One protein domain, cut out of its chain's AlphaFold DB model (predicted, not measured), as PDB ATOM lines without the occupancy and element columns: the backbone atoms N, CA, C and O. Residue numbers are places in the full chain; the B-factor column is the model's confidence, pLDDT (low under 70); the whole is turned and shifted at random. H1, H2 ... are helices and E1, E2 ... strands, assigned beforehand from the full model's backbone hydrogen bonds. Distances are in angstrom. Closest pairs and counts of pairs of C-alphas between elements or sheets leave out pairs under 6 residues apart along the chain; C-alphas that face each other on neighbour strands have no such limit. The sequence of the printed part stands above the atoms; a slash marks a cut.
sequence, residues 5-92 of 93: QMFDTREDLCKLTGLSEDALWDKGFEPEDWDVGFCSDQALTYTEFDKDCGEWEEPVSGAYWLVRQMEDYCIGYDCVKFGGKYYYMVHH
ATOM      1  N   GLN A   5     -25.942  29.067  83.042       92.69
ATOM      2  CA  GLN A   5     -25.627  30.441  82.676       92.69
ATOM      3  C   GLN A   5     -25.279  31.234  83.934       92.69
ATOM      4  O   GLN A   5     -26.147  31.457  84.776       92.69
ATOM      5  N   MET A   6     -24.013  31.637  84.041       92.62
ATOM      6  CA  MET A   6     -23.484  32.418  85.163       92.62
ATOM      7  C   MET A   6     -23.973  33.870  85.111       92.62
ATOM      8  O   MET A   6     -24.219  34.406  84.026       92.62
ATOM      9  N   PHE A   7     -24.070  34.498  86.278       93.06
ATOM     10  CA  PHE A   7     -24.277  35.929  86.447       93.06
ATOM     11  C   PHE A   7     -23.627  36.399  87.748       93.06
ATOM     12  O   PHE A   7     -23.736  35.730  88.771       93.06
ATOM     13  N   ASP A   8     -23.007  37.576  87.715       90.44
ATOM     14  CA  ASP A   8     -22.262  38.100  88.868       90.44
ATOM     15  C   ASP A   8     -22.846  39.431  89.368       90.44
ATOM     16  O   ASP A   8     -22.475  39.930  90.424       90.44
ATOM     17  N   THR A   9     -23.782  40.028  88.620       91.62
ATOM     18  CA  THR A   9     -24.343  41.348  88.933       91.62
ATOM     19  C   THR A   9     -25.868  41.340  88.978       91.62
ATOM     20  O   THR A   9     -26.535  40.541  88.314       91.62
ATOM     21  N   ARG A  10     -26.443  42.292  89.726       91.06
ATOM     22  CA  ARG A  10     -27.895  42.548  89.735       91.06
ATOM     23  C   ARG A  10     -28.429  42.870  88.339       91.06
ATOM     24  O   ARG A  10     -29.518  42.429  87.977       91.06
ATOM     25  N   GLU A  11     -27.651  43.600  87.540       92.81
ATOM     26  CA  GLU A  11     -28.018  43.954  86.167       92.81
ATOM     27  C   GLU A  11     -28.130  42.705  85.280       92.81
ATOM     28  O   GLU A  11     -29.076  42.577  84.499       92.81
ATOM     29  N   ASP A  12     -27.205  41.753  85.426       94.06
ATOM     30  CA  ASP A  12     -27.270  40.473  84.721       94.06
ATOM     31  C   ASP A  12     -28.488  39.663  85.164       94.06
ATOM     32  O   ASP A  12     -29.218  39.150  84.313       94.06
ATOM     33  N   LEU A  13     -28.782  39.614  86.469       94.19
ATOM     34  CA  LEU A  13     -29.984  38.944  86.969       94.19
ATOM     35  C   LEU A  13     -31.269  39.565  86.392       94.19
ATOM     36  O   LEU A  13     -32.162  38.838  85.947       94.19
ATOM     37  N   CYS A  14     -31.354  40.895  86.322       94.25
ATOM     38  CA  CYS A  14     -32.481  41.595  85.699       94.25
ATOM     39  C   CYS A  14     -32.610  41.248  84.209       94.25
ATOM     40  O   CYS A  14     -33.702  40.936  83.734       94.25
ATOM     41  N   LYS A  15     -31.498  41.216  83.459       94.62
ATOM     42  CA  LYS A  15     -31.495  40.806  82.041       94.62
ATOM     43  C   LYS A  15     -31.949  39.359  81.858       94.62
ATOM     44  O   LYS A  15     -32.672  39.065  80.910       94.62
ATOM     45  N   LEU A  16     -31.534  38.459  82.751       94.38
ATOM     46  CA  LEU A  16     -31.867  37.035  82.682       94.38
ATOM     47  C   LEU A  16     -33.325  36.737  83.030       94.38
ATOM     48  O   LEU A  16     -33.902  35.797  82.487       94.38
ATOM     49  N   THR A  17     -33.897  37.491  83.963       94.00
ATOM     50  CA  THR A  17     -35.281  37.316  84.425       94.00
ATOM     51  C   THR A  17     -36.271  38.172  83.633       94.00
ATOM     52  O   THR A  17     -37.456  37.850  83.577       94.00
ATOM     53  N   GLY A  18     -35.806  39.253  83.001       95.12
ATOM     54  CA  GLY A  18     -36.661  40.279  82.404       95.12
ATOM     55  C   GLY A  18     -37.400  41.132  83.442       95.12
ATOM     56  O   GLY A  18     -38.363  41.812  83.089       95.12
ATOM     57  N   LEU A  19     -36.988  41.069  84.711       94.94
ATOM     58  CA  LEU A  19     -37.574  41.826  85.815       94.94
ATOM     59  C   LEU A  19     -36.803  43.129  86.052       94.94
ATOM     60  O   LEU A  19     -35.618  43.235  85.741       94.94
ATOM     61  N   SER A  20     -37.488  44.123  86.618       93.44
ATOM     62  CA  SER A  20     -36.829  45.265  87.255       93.44
ATOM     63  C   SER A  20     -36.280  44.861  88.623       93.44
ATOM     64  O   SER A  20     -36.792  43.921  89.229       93.44
ATOM     65  N   GLU A  21     -35.310  45.615  89.145       88.44
ATOM     66  CA  GLU A  21     -34.716  45.347  90.465       88.44
ATOM     67  C   GLU A  21     -35.772  45.234  91.574       88.44
ATOM     68  O   GLU A  21     -35.785  44.248  92.304       88.44
ATOM     69  N   ASP A  22     -36.729  46.164  91.632       89.56
ATOM     70  CA  ASP A  22     -37.801  46.135  92.639       89.56
ATOM     71  C   ASP A  22     -38.671  44.867  92.560       89.56
ATOM     72  O   ASP A  22     -39.160  44.372  93.570       89.56
ATOM     73  N   ALA A  23     -38.847  44.309  91.358       93.25
ATOM     74  CA  ALA A  23     -39.699  43.144  91.136       93.25
ATOM     75  C   ALA A  23     -38.992  41.816  91.457       93.25
ATOM     76  O   ALA A  23     -39.654  40.778  91.507       93.25
ATOM     77  N   LEU A  24     -37.668  41.825  91.662       92.62
ATOM     78  CA  LEU A  24     -36.912  40.639  92.070       92.62
ATOM     79  C   LEU A  24     -37.344  40.173  93.466       92.62
ATOM     80  O   LEU A  24     -37.646  38.992  93.649       92.62
ATOM     81  N   TRP A  25     -37.481  41.107  94.408       90.38
ATOM     82  CA  TRP A  25     -37.947  40.831  95.769       90.38
ATOM     83  C   TRP A  25     -39.325  40.165  95.792       90.38
ATOM     84  O   TRP A  25     -39.517  39.141  96.445       90.38
ATOM     85  N   ASP A  26     -40.267  40.674  94.992       90.69
ATOM     86  CA  ASP A  26     -41.621  40.113  94.867       90.69
ATOM     87  C   ASP A  26     -41.637  38.673  94.324       90.69
ATOM     88  O   ASP A  26     -42.649  37.967  94.418       90.69
ATOM     89  N   LYS A  27     -40.536  38.229  93.707       90.50
ATOM     90  CA  LYS A  27     -40.353  36.870  93.186       90.50
ATOM     91  C   LYS A  27     -39.489  35.986  94.080       90.50
ATOM     92  O   LYS A  27     -39.266  34.834  93.715       90.50
ATOM     93  N   GLY A  28     -39.091  36.483  95.249       87.88
ATOM     94  CA  GLY A  28     -38.323  35.736  96.239       87.88
ATOM     95  C   GLY A  28     -36.824  35.705  95.968       87.88
ATOM     96  O   GLY A  28     -36.135  34.895  96.574       87.88
ATOM     97  N   PHE A  29     -36.318  36.548  95.063       91.06
ATOM     98  CA  PHE A  29     -34.880  36.770  94.952       91.06
ATOM     99  C   PHE A  29     -34.411  37.671  96.093       91.06
ATOM    100  O   PHE A  29     -35.082  38.655  96.406       91.06
ATOM    101  N   GLU A  30     -33.239  37.369  96.641       85.25
ATOM    102  CA  GLU A  30     -32.512  38.224  97.576       85.25
ATOM    103  C   GLU A  30     -31.347  38.881  96.818       85.25
ATOM    104  O   GLU A  30     -30.273  38.298  96.701       85.25
ATOM    105  N   PRO A  31     -31.551  40.065  96.201       77.00
ATOM    106  CA  PRO A  31     -30.532  40.726  95.395       77.00
ATOM    107  C   PRO A  31     -29.327  41.271  96.154       77.00
ATOM    108  O   PRO A  31     -28.461  41.913  95.557       77.00
ATOM    109  N   GLU A  32     -29.262  41.069  97.460       80.62
ATOM    110  CA  GLU A  32     -28.196  41.581  98.310       80.62
ATOM    111  C   GLU A  32     -27.306  40.427  98.772       80.62
ATOM    112  O   GLU A  32     -27.776  39.307  98.930       80.62
ATOM    113  N   ASP A  33     -26.014  40.706  98.956       79.12
ATOM    114  CA  ASP A  33     -25.056  39.783  99.582       79.12
ATOM    115  C   ASP A  33     -24.845  38.408  98.913       79.12
ATOM    116  O   ASP A  33     -24.354  37.485  99.561       79.12
ATOM    117  N   TRP A  34     -25.135  38.238  97.616       88.25
ATOM    118  CA  TRP A  34     -24.576  37.108  96.855       88.25
ATOM    119  C   TRP A  34     -23.242  37.496  96.200       88.25
ATOM    120  O   TRP A  34     -23.066  38.623  95.732       88.25
ATOM    121  N   ASP A  35     -22.334  36.530  96.067       86.31
ATOM    122  CA  ASP A  35     -21.044  36.697  95.385       86.31
ATOM    123  C   ASP A  35     -21.071  36.192  93.947       86.31
ATOM    124  O   ASP A  35     -20.495  36.802  93.048       86.31
ATOM    125  N   VAL A  36     -21.745  35.062  93.720       88.94
ATOM    126  CA  VAL A  36     -21.856  34.454  92.395       88.94
ATOM    127  C   VAL A  36     -23.229  33.834  92.212       88.94
ATOM    128  O   VAL A  36     -23.777  33.219  93.127       88.94
ATOM    129  N   GLY A  37     -23.773  33.957  91.008       91.00
ATOM    130  CA  GLY A  37     -25.045  33.364  90.646       91.00
ATOM    131  C   GLY A  37     -24.961  32.537  89.374       91.00
ATOM    132  O   GLY A  37     -24.113  32.735  88.503       91.00
ATOM    133  N   PHE A  38     -25.864  31.574  89.243       91.94
ATOM    134  CA  PHE A  38     -26.054  30.845  87.995       91.94
ATOM    135  C   PHE A  38     -27.497  30.384  87.852       91.94
ATOM    136  O   PHE A  38     -28.178  30.082  88.829       91.94
ATOM    137  N   CYS A  39     -27.979  30.322  86.613       92.06
ATOM    138  CA  CYS A  39     -29.281  29.748  86.314       92.06
ATOM    139  C   CYS A  39     -29.170  28.467  85.492       92.06
ATOM    140  O   CYS A  39     -28.274  28.312  84.658       92.06
ATOM    141  N   SER A  40     -30.103  27.558  85.751       90.50
ATOM    142  CA  SER A  40     -30.214  26.245  85.129       90.50
ATOM    143  C   SER A  40     -31.629  26.026  84.604       90.50
ATOM    144  O   SER A  40     -32.611  26.480  85.197       90.50
ATOM    145  N   ASP A  41     -31.749  25.305  83.495       89.50
ATOM    146  CA  ASP A  41     -33.025  24.828  82.951       89.50
ATOM    147  C   ASP A  41     -33.588  23.615  83.712       89.50
ATOM    148  O   ASP A  41     -34.732  23.211  83.502       89.50
ATOM    149  N   GLN A  42     -32.795  23.041  84.616       85.94
ATOM    150  CA  GLN A  42     -33.147  21.893  85.448       85.94
ATOM    151  C   GLN A  42     -32.792  22.166  86.905       85.94
ATOM    152  O   GLN A  42     -31.823  22.873  87.191       85.94
ATOM    153  N   ALA A  43     -33.546  21.576  87.830       83.69
ATOM    154  CA  ALA A  43     -33.188  21.635  89.237       83.69
ATOM    155  C   ALA A  43     -31.874  20.879  89.460       83.69
ATOM    156  O   ALA A  43     -31.697  19.755  88.985       83.69
ATOM    157  N   LEU A  44     -30.940  21.518  90.157       82.44
ATOM    158  CA  LEU A  44     -29.667  20.914  90.539       82.44
ATOM    159  C   LEU A  44     -29.717  20.266  91.920       82.44
ATOM    160  O   LEU A  44     -28.834  19.484  92.241       82.44
ATOM    161  N   THR A  45     -30.736  20.586  92.710       75.56
ATOM    162  CA  THR A  45     -30.929  20.175  94.104       75.56
ATOM    163  C   THR A  45     -32.253  19.439  94.259       75.56
ATOM    164  O   THR A  45     -33.049  19.396  93.318       75.56
ATOM    165  N   TYR A  46     -32.487  18.895  95.453       66.00
ATOM    166  CA  TYR A  46     -33.767  18.316  95.859       66.00
ATOM    167  C   TYR A  46     -34.908  19.283  95.531       66.00
ATOM    168  O   TYR A  46     -34.879  20.447  95.940       66.00
ATOM    169  N   THR A  47     -35.880  18.818  94.750       57.34
ATOM    170  CA  THR A  47     -36.992  19.649  94.283       57.34
ATOM    171  C   THR A  47     -38.122  19.741  95.286       57.34
ATOM    172  O   THR A  47     -38.757  20.786  95.349       57.34
ATOM    173  N   GLU A  48     -38.345  18.703  96.090       54.03
ATOM    174  CA  GLU A  48     -39.399  18.653  97.098       54.03
ATOM    175  C   GLU A  48     -39.114  17.512  98.096       54.03
ATOM    176  O   GLU A  48     -38.532  16.485  97.746       54.03
ATOM    177  N   PHE A  49     -39.499  17.700  99.362       53.19
ATOM    178  CA  PHE A  49     -39.586  16.596 100.319       53.19
ATOM    179  C   PHE A  49     -40.857  15.811 100.006       53.19
ATOM    180  O   PHE A  49     -41.962  16.356 100.145       53.19
ATOM    181  N   ASP A  50     -40.711  14.554  99.599       57.81
ATOM    182  CA  ASP A  50     -41.855  13.681  99.386       57.81
ATOM    183  C   ASP A  50     -42.385  13.246 100.759       57.81
ATOM    184  O   ASP A  50     -41.796  12.449 101.493       57.81
ATOM    185  N   LYS A  51     -43.523  13.833 101.127       58.50
ATOM    186  CA  LYS A  51     -44.180  13.622 102.421       58.50
ATOM    187  C   LYS A  51     -44.761  12.218 102.558       58.50
ATOM    188  O   LYS A  51     -44.981  11.787 103.689       58.50
ATOM    189  N   ASP A  52     -45.028  11.542 101.444       63.91
ATOM    190  CA  ASP A  52     -45.667  10.230 101.416       63.91
ATOM    191  C   ASP A  52     -44.640   9.105 101.596       63.91
ATOM    192  O   ASP A  52     -44.948   8.107 102.252       63.91
ATOM    193  N   CYS A  53     -43.414   9.269 101.086       64.81
ATOM    194  CA  CYS A  53     -42.325   8.311 101.321       64.81
ATOM    195  C   CYS A  53     -41.317   8.740 102.402       64.81
ATOM    196  O   CYS A  53     -40.576   7.897 102.904       64.81
ATOM    197  N   GLY A  54     -41.333  10.003 102.840       64.69
ATOM    198  CA  GLY A  54     -40.453  10.513 103.895       64.69
ATOM    199  C   GLY A  54     -38.995  10.674 103.460       64.69
ATOM    200  O   GLY A  54     -38.110  10.782 104.313       64.69
ATOM    201  N   GLU A  55     -38.746  10.678 102.153       60.16
ATOM    202  CA  GLU A  55     -37.426  10.804 101.552       60.16
ATOM    203  C   GLU A  55     -37.329  12.097 100.736       60.16
ATOM    204  O   GLU A  55     -38.316  12.658 100.254       60.16
ATOM    205  N   TRP A  56     -36.106  12.601 100.610       62.44
ATOM    206  CA  TRP A  56     -35.809  13.700  99.704       62.44
ATOM    207  C   TRP A  56     -35.574  13.119  98.307       62.44
ATOM    208  O   TRP A  56     -34.744  12.221  98.166       62.44
ATOM    209  N   GLU A  57     -36.281  13.614  97.287       60.84
ATOM    210  CA  GLU A  57     -36.113  13.140  95.903       60.84
ATOM    211  C   GLU A  57     -34.657  13.269  95.439       60.84
ATOM    212  O   GLU A  57     -34.112  14.368  95.461       60.84
ATOM    213  N   GLU A  58     -34.027  12.181  94.979       60.16
ATOM    214  CA  GLU A  58     -32.630  12.217  94.526       60.16
ATOM    215  C   GLU A  58     -32.353  13.406  93.579       60.16
ATOM    216  O   GLU A  58     -33.184  13.712  92.716       60.16
ATOM    217  N   PRO A  59     -31.188  14.080  93.701       61.25
ATOM    218  CA  PRO A  59     -30.880  15.229  92.868       61.25
ATOM    219  C   PRO A  59     -31.009  14.859  91.391       61.25
ATOM    220  O   PRO A  59     -30.323  13.967  90.891       61.25
ATOM    221  N   VAL A  60     -31.862  15.588  90.671       62.34
ATOM    222  CA  VAL A  60     -32.218  15.278  89.276       62.34
ATOM    223  C   VAL A  60     -31.008  15.386  88.332       62.34
ATOM    224  O   VAL A  60     -31.012  14.868  87.214       62.34
ATOM    225  N   SER A  61     -29.943  16.062  88.771       68.75
ATOM    226  CA  SER A  61     -28.847  16.508  87.926       68.75
ATOM    227  C   SER A  61     -27.476  16.098  88.456       68.75
ATOM    228  O   SER A  61     -27.111  16.356  89.602       68.75
ATOM    229  N   GLY A  62     -26.639  15.583  87.550       66.31
ATOM    230  CA  GLY A  62     -25.220  15.331  87.806       66.31
ATOM    231  C   GLY A  62     -24.401  16.588  88.117       66.31
ATOM    232  O   GLY A  62     -23.227  16.451  88.424       66.31
ATOM    233  N   ALA A  63     -24.981  17.793  88.051       72.81
ATOM    234  CA  ALA A  63     -24.361  19.034  88.515       72.81
ATOM    235  C   ALA A  63     -24.703  19.383  89.980       72.81
ATOM    236  O   ALA A  63     -24.260  20.421  90.459       72.81
ATOM    237  N   TYR A  64     -25.404  18.508  90.719       78.00
ATOM    238  CA  TYR A  64     -25.623  18.656  92.169       78.00
ATOM    239  C   TYR A  64     -24.325  18.884  92.954       78.00
ATOM    240  O   TYR A  64     -24.312  19.633  93.928       78.00
ATOM    241  N   TRP A  65     -23.206  18.294  92.507       79.94
ATOM    242  CA  TRP A  65     -21.905  18.512  93.142       79.94
ATOM    243  C   TRP A  65     -21.538  19.997  93.220       79.94
ATOM    244  O   TRP A  65     -20.942  20.391  94.212       79.94
ATOM    245  N   LEU A  66     -21.911  20.814  92.227       79.06
ATOM    246  CA  LEU A  66     -21.606  22.246  92.200       79.06
ATOM    247  C   LEU A  66     -22.281  22.958  93.373       79.06
ATOM    248  O   LEU A  66     -21.638  23.717  94.089       79.06
ATOM    249  N   VAL A  67     -23.557  22.644  93.594       80.94
ATOM    250  CA  VAL A  67     -24.344  23.215  94.685       80.94
ATOM    251  C   VAL A  67     -23.848  22.714  96.039       80.94
ATOM    252  O   VAL A  67     -23.690  23.492  96.973       80.94
ATOM    253  N   ARG A  68     -23.474  21.435  96.125       81.00
ATOM    254  CA  ARG A  68     -22.864  20.874  97.334       81.00
ATOM    255  C   ARG A  68     -21.531  21.543  97.690       81.00
ATOM    256  O   ARG A  68     -21.261  21.761  98.861       81.00
ATOM    257  N   GLN A  69     -20.696  21.897  96.707       80.69
ATOM    258  CA  GLN A  69     -19.471  22.661  96.990       80.69
ATOM    259  C   GLN A  69     -19.783  24.038  97.593       80.69
ATOM    260  O   GLN A  69     -19.011  24.523  98.410       80.69
ATOM    261  N   MET A  70     -20.904  24.655  97.225       82.12
ATOM    262  CA  MET A  70     -21.321  25.941  97.790       82.12
ATOM    263  C   MET A  70     -21.785  25.785  99.242       82.12
ATOM    264  O   MET A  70     -21.436  26.610 100.072       82.12
ATOM    265  N   GLU A  71     -22.488  24.700  99.582       78.56
ATOM    266  CA  GLU A  71     -22.815  24.380 100.984       78.56
ATOM    267  C   GLU A  71     -21.566  24.066 101.821       78.56
ATOM    268  O   GLU A  71     -21.469  24.483 102.971       78.56
ATOM    269  N   ASP A  72     -20.611  23.324 101.254       80.12
ATOM    270  CA  ASP A  72     -19.426  22.857 101.982       80.12
ATOM    271  C   ASP A  72     -18.375  23.970 102.193       80.12
ATOM    272  O   ASP A  72     -17.615  23.922 103.165       80.12
ATOM    273  N   TYR A  73     -18.292  24.950 101.281       77.56
ATOM    274  CA  TYR A  73     -17.222  25.961 101.256       77.56
ATOM    275  C   TYR A  73     -17.700  27.420 101.312       77.56
ATOM    276  O   TYR A  73     -16.863  28.315 101.439       77.56
ATOM    277  N   CYS A  74     -19.003  27.682 101.222       80.44
ATOM    278  CA  CYS A  74     -19.597  29.012 101.377       80.44
ATOM    279  C   CYS A  74     -20.604  29.009 102.548       80.44
ATOM    280  O   CYS A  74     -20.724  28.016 103.263       80.44
ATOM    281  N   ILE A  75     -21.296  30.126 102.806       81.75
ATOM    282  CA  ILE A  75     -22.346  30.190 103.849       81.75
ATOM    283  C   ILE A  75     -23.597  29.429 103.391       81.75
ATOM    284  O   ILE A  75     -24.362  28.923 104.211       81.75
ATOM    285  N   GLY A  76     -23.790  29.330 102.077       83.50
ATOM    286  CA  GLY A  76     -24.874  28.590 101.458       83.50
ATOM    287  C   GLY A  76     -25.266  29.194 100.119       83.50
ATOM    288  O   GLY A  76     -24.512  29.962  99.512       83.50
ATOM    289  N   TYR A  77     -26.458  28.832  99.663       86.81
ATOM    290  CA  TYR A  77     -27.074  29.399  98.476       86.81
ATOM    291  C   TYR A  77     -28.583  29.537  98.669       86.81
ATOM    292  O   TYR A  77     -29.209  28.708  99.333       86.81
ATOM    293  N   ASP A  78     -29.159  30.516  97.988       88.25
ATOM    294  CA  ASP A  78     -30.591  30.595  97.741       88.25
ATOM    295  C   ASP A  78     -30.939  29.998  96.384       88.25
ATOM    296  O   ASP A  78     -30.159  30.062  95.430       88.25
ATOM    297  N   CYS A  79     -32.139  29.425  96.277       88.75
ATOM    298  CA  CYS A  79     -32.671  28.915  95.019       88.75
ATOM    299  C   CYS A  79     -34.062  29.484  94.743       88.75
ATOM    300  O   CYS A  79     -35.007  29.253  95.498       88.75
ATOM    301  N   VAL A  80     -34.204  30.171  93.608       90.94
ATOM    302  CA  VAL A  80     -35.477  30.738  93.151       90.94
ATOM    303  C   VAL A  80     -35.896  30.095  91.838       90.94
ATOM    304  O   VAL A  80     -35.156  30.098  90.851       90.94
ATOM    305  N   LYS A  81     -37.122  29.568  91.794       91.44
ATOM    306  CA  LYS A  81     -37.727  29.042  90.566       91.44
ATOM    307  C   LYS A  81     -38.543  30.129  89.877       91.44
ATOM    308  O   LYS A  81     -39.599  30.529  90.364       91.44
ATOM    309  N   PHE A  82     -38.099  30.562  88.701       92.81
ATOM    310  CA  PHE A  82     -38.765  31.616  87.940       92.81
ATOM    311  C   PHE A  82     -38.664  31.368  86.433       92.81
ATOM    312  O   PHE A  82     -37.643  30.914  85.932       92.81
ATOM    313  N   GLY A  83     -39.745  31.625  85.689       90.38
ATOM    314  CA  GLY A  83     -39.740  31.488  84.225       90.38
ATOM    315  C   GLY A  83     -39.363  30.090  83.707       90.38
ATOM    316  O   GLY A  83     -38.835  29.969  82.606       90.38
ATOM    317  N   GLY A  84     -39.590  29.035  84.502       88.44
ATOM    318  CA  GLY A  84     -39.193  27.661  84.165       88.44
ATOM    319  C   GLY A  84     -37.705  27.349  84.371       88.44
ATOM    320  O   GLY A  84     -37.277  26.257  84.015       88.44
ATOM    321  N   LYS A  85     -36.936  28.275  84.951       91.81
ATOM    322  CA  LYS A  85     -35.528  28.106  85.318       91.81
ATOM    323  C   LYS A  85     -35.346  28.135  86.835       91.81
ATOM    324  O   LYS A  85     -36.213  28.616  87.565       91.81
ATOM    325  N   TYR A  86     -34.198  27.639  87.276       91.38
ATOM    326  CA  TYR A  86     -33.747  27.641  88.662       91.38
ATOM    327  C   TYR A  86     -32.544  28.565  88.773       91.38
ATOM    328  O   TYR A  86     -31.570  28.376  88.048       91.38
ATOM    329  N   TYR A  87     -32.636  29.570  89.633       92.62
ATOM    330  CA  TYR A  87     -31.595  30.561  89.867       92.62
ATOM    331  C   TYR A  87     -30.983  30.289  91.228       92.62
ATOM    332  O   TYR A  87     -31.686  30.355  92.230       92.62
ATOM    333  N   TYR A  88     -29.696  29.981  91.235       91.06
ATOM    334  CA  TYR A  88     -28.914  29.731  92.431       91.06
ATOM    335  C   TYR A  88     -28.042  30.957  92.696       91.06
ATOM    336  O   TYR A  88     -27.333  31.397  91.789       91.06
ATOM    337  N   MET A  89     -28.118  31.517  93.901       91.25
ATOM    338  CA  MET A  89     -27.342  32.680  94.349       91.25
ATOM    339  C   MET A  89     -26.499  32.236  95.535       91.25
ATOM    340  O   MET A  89     -27.042  31.698  96.488       91.25
ATOM    341  N   VAL A  90     -25.180  32.358  95.441       89.31
ATOM    342  CA  VAL A  90     -24.231  31.823  96.425       89.31
ATOM    343  C   VAL A  90     -23.721  32.945  97.308       89.31
ATOM    344  O   VAL A  90     -23.323  33.987  96.791       89.31
ATOM    345  N   HIS A  91     -23.660  32.690  98.611       85.88
ATOM    346  CA  HIS A  91     -23.264  33.668  99.621       85.88
ATOM    347  C   HIS A  91     -21.978  33.215 100.310       85.88
ATOM    348  O   HIS A  91     -21.927  32.127 100.894       85.88
ATOM    349  N   HIS A  92     -20.924  34.017 100.236       79.81
ATOM    350  CA  HIS A  92     -19.637  33.747 100.857       79.81
ATOM    351  C   HIS A  92     -19.518  34.380 102.254       79.81
ATOM    352  O   HIS A  92     -20.120  35.408 102.545       79.81
TER     353      HIS A  92
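This is residues 5 to 92 of the 93 residues of an uncharacterized protein of Pseudoramibacter porci (UniProt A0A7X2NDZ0). A strongly twisted wall of four antiparallel strands stands between two helices, H1 packed on one face and H3 on the other, while the small helix H2 sits beside H1, away from the sheet. The long link between E2 and H3 loops out at the end away from H1, and its tip, residues 50 to 55, sticks out. The printed part has 88 residues, with three named helices and four named strands in the order E1, H1, H2, E2, H3, E3, E4; the sheet's order is E1, E2, E4, E3, and the class is mixed, helices and strands. The whole is compact, with a radius of gyration of the C-alphas of 13.4 A and spans of 40 by 27 by 18 A.

In the sheet, E4, residues 85 to 91, and E3, residues 76 to 82, form an antiparallel hairpin, with N 87 and O 80 2.8 A apart, within hydrogen-bond range. On the other side of E4 is E2, residues 36 to 40, antiparallel to it, with N 88 and O 38 within hydrogen-bond range at 2.8 A. The edge strand E1, residues 5 to 7, is antiparallel to E2, with N 7 and O 37 within range at 2.8 A. The sheet is only just strongly twisted, its C-alphas lying up to 4.1 A off the best plane. H1, residues 10 to 17, is on the sheet at a height of 8.8 A, over E2, and runs along the strands, at 4 degrees to E2 on the local plane. H3, residues 64 to 73, is on the opposite face at a height of 7.6 A, only just over E3 with 3 of its C-alphas falling on it. These make three layers, helices on both faces of a sheet. E2, H3 and E3 form a split strand-helix-strand unit, two strands running the same way with E4 between them, and its crossover is right-handed. The closest C-alphas of H3 and E3, those of Met 70 and Gly 76, are 5.8 A apart. H2, residues 21 to 25, is not on the sheet and only just touches H1, with 3 pairs of C-alphas within 8 A, the closest those of Cys 14 and Glu 21 at 6.5 A. H1 and H3 are apart. Every O i to N i+4 pair is within hydrogen-bond range in H1 and H3; in H2 it is 0 of 1, beside 1 of 2 O i to N i+3 pairs.

E3 and E4 each measure 19.6 A from first to last C-alpha, H3 14.4 A, E2 13.8 A, H1 10.5 A, H2 7.7 A and E1 6.8 A. E1 begins at C-alpha 5, (-25.627, 30.441, 82.676). H3 begins at C-alpha 64, (-25.623, 18.656, 92.169), and E4 ends at C-alpha 91, (-23.264, 33.668, 99.621).

The two C-alphas farthest apart, those of Glu 11 and Cys 53, are 41.3 A apart. The printed part has no cut. The link from E2 to H3, residues 41 to 63, is long; within it residues 49 to 50 pair antiparallel with residues 55 to 56, and residues 50 to 55 stand free. The mean pLDDT of the printed part is 82.6, and residues 46 to 62 are under 70.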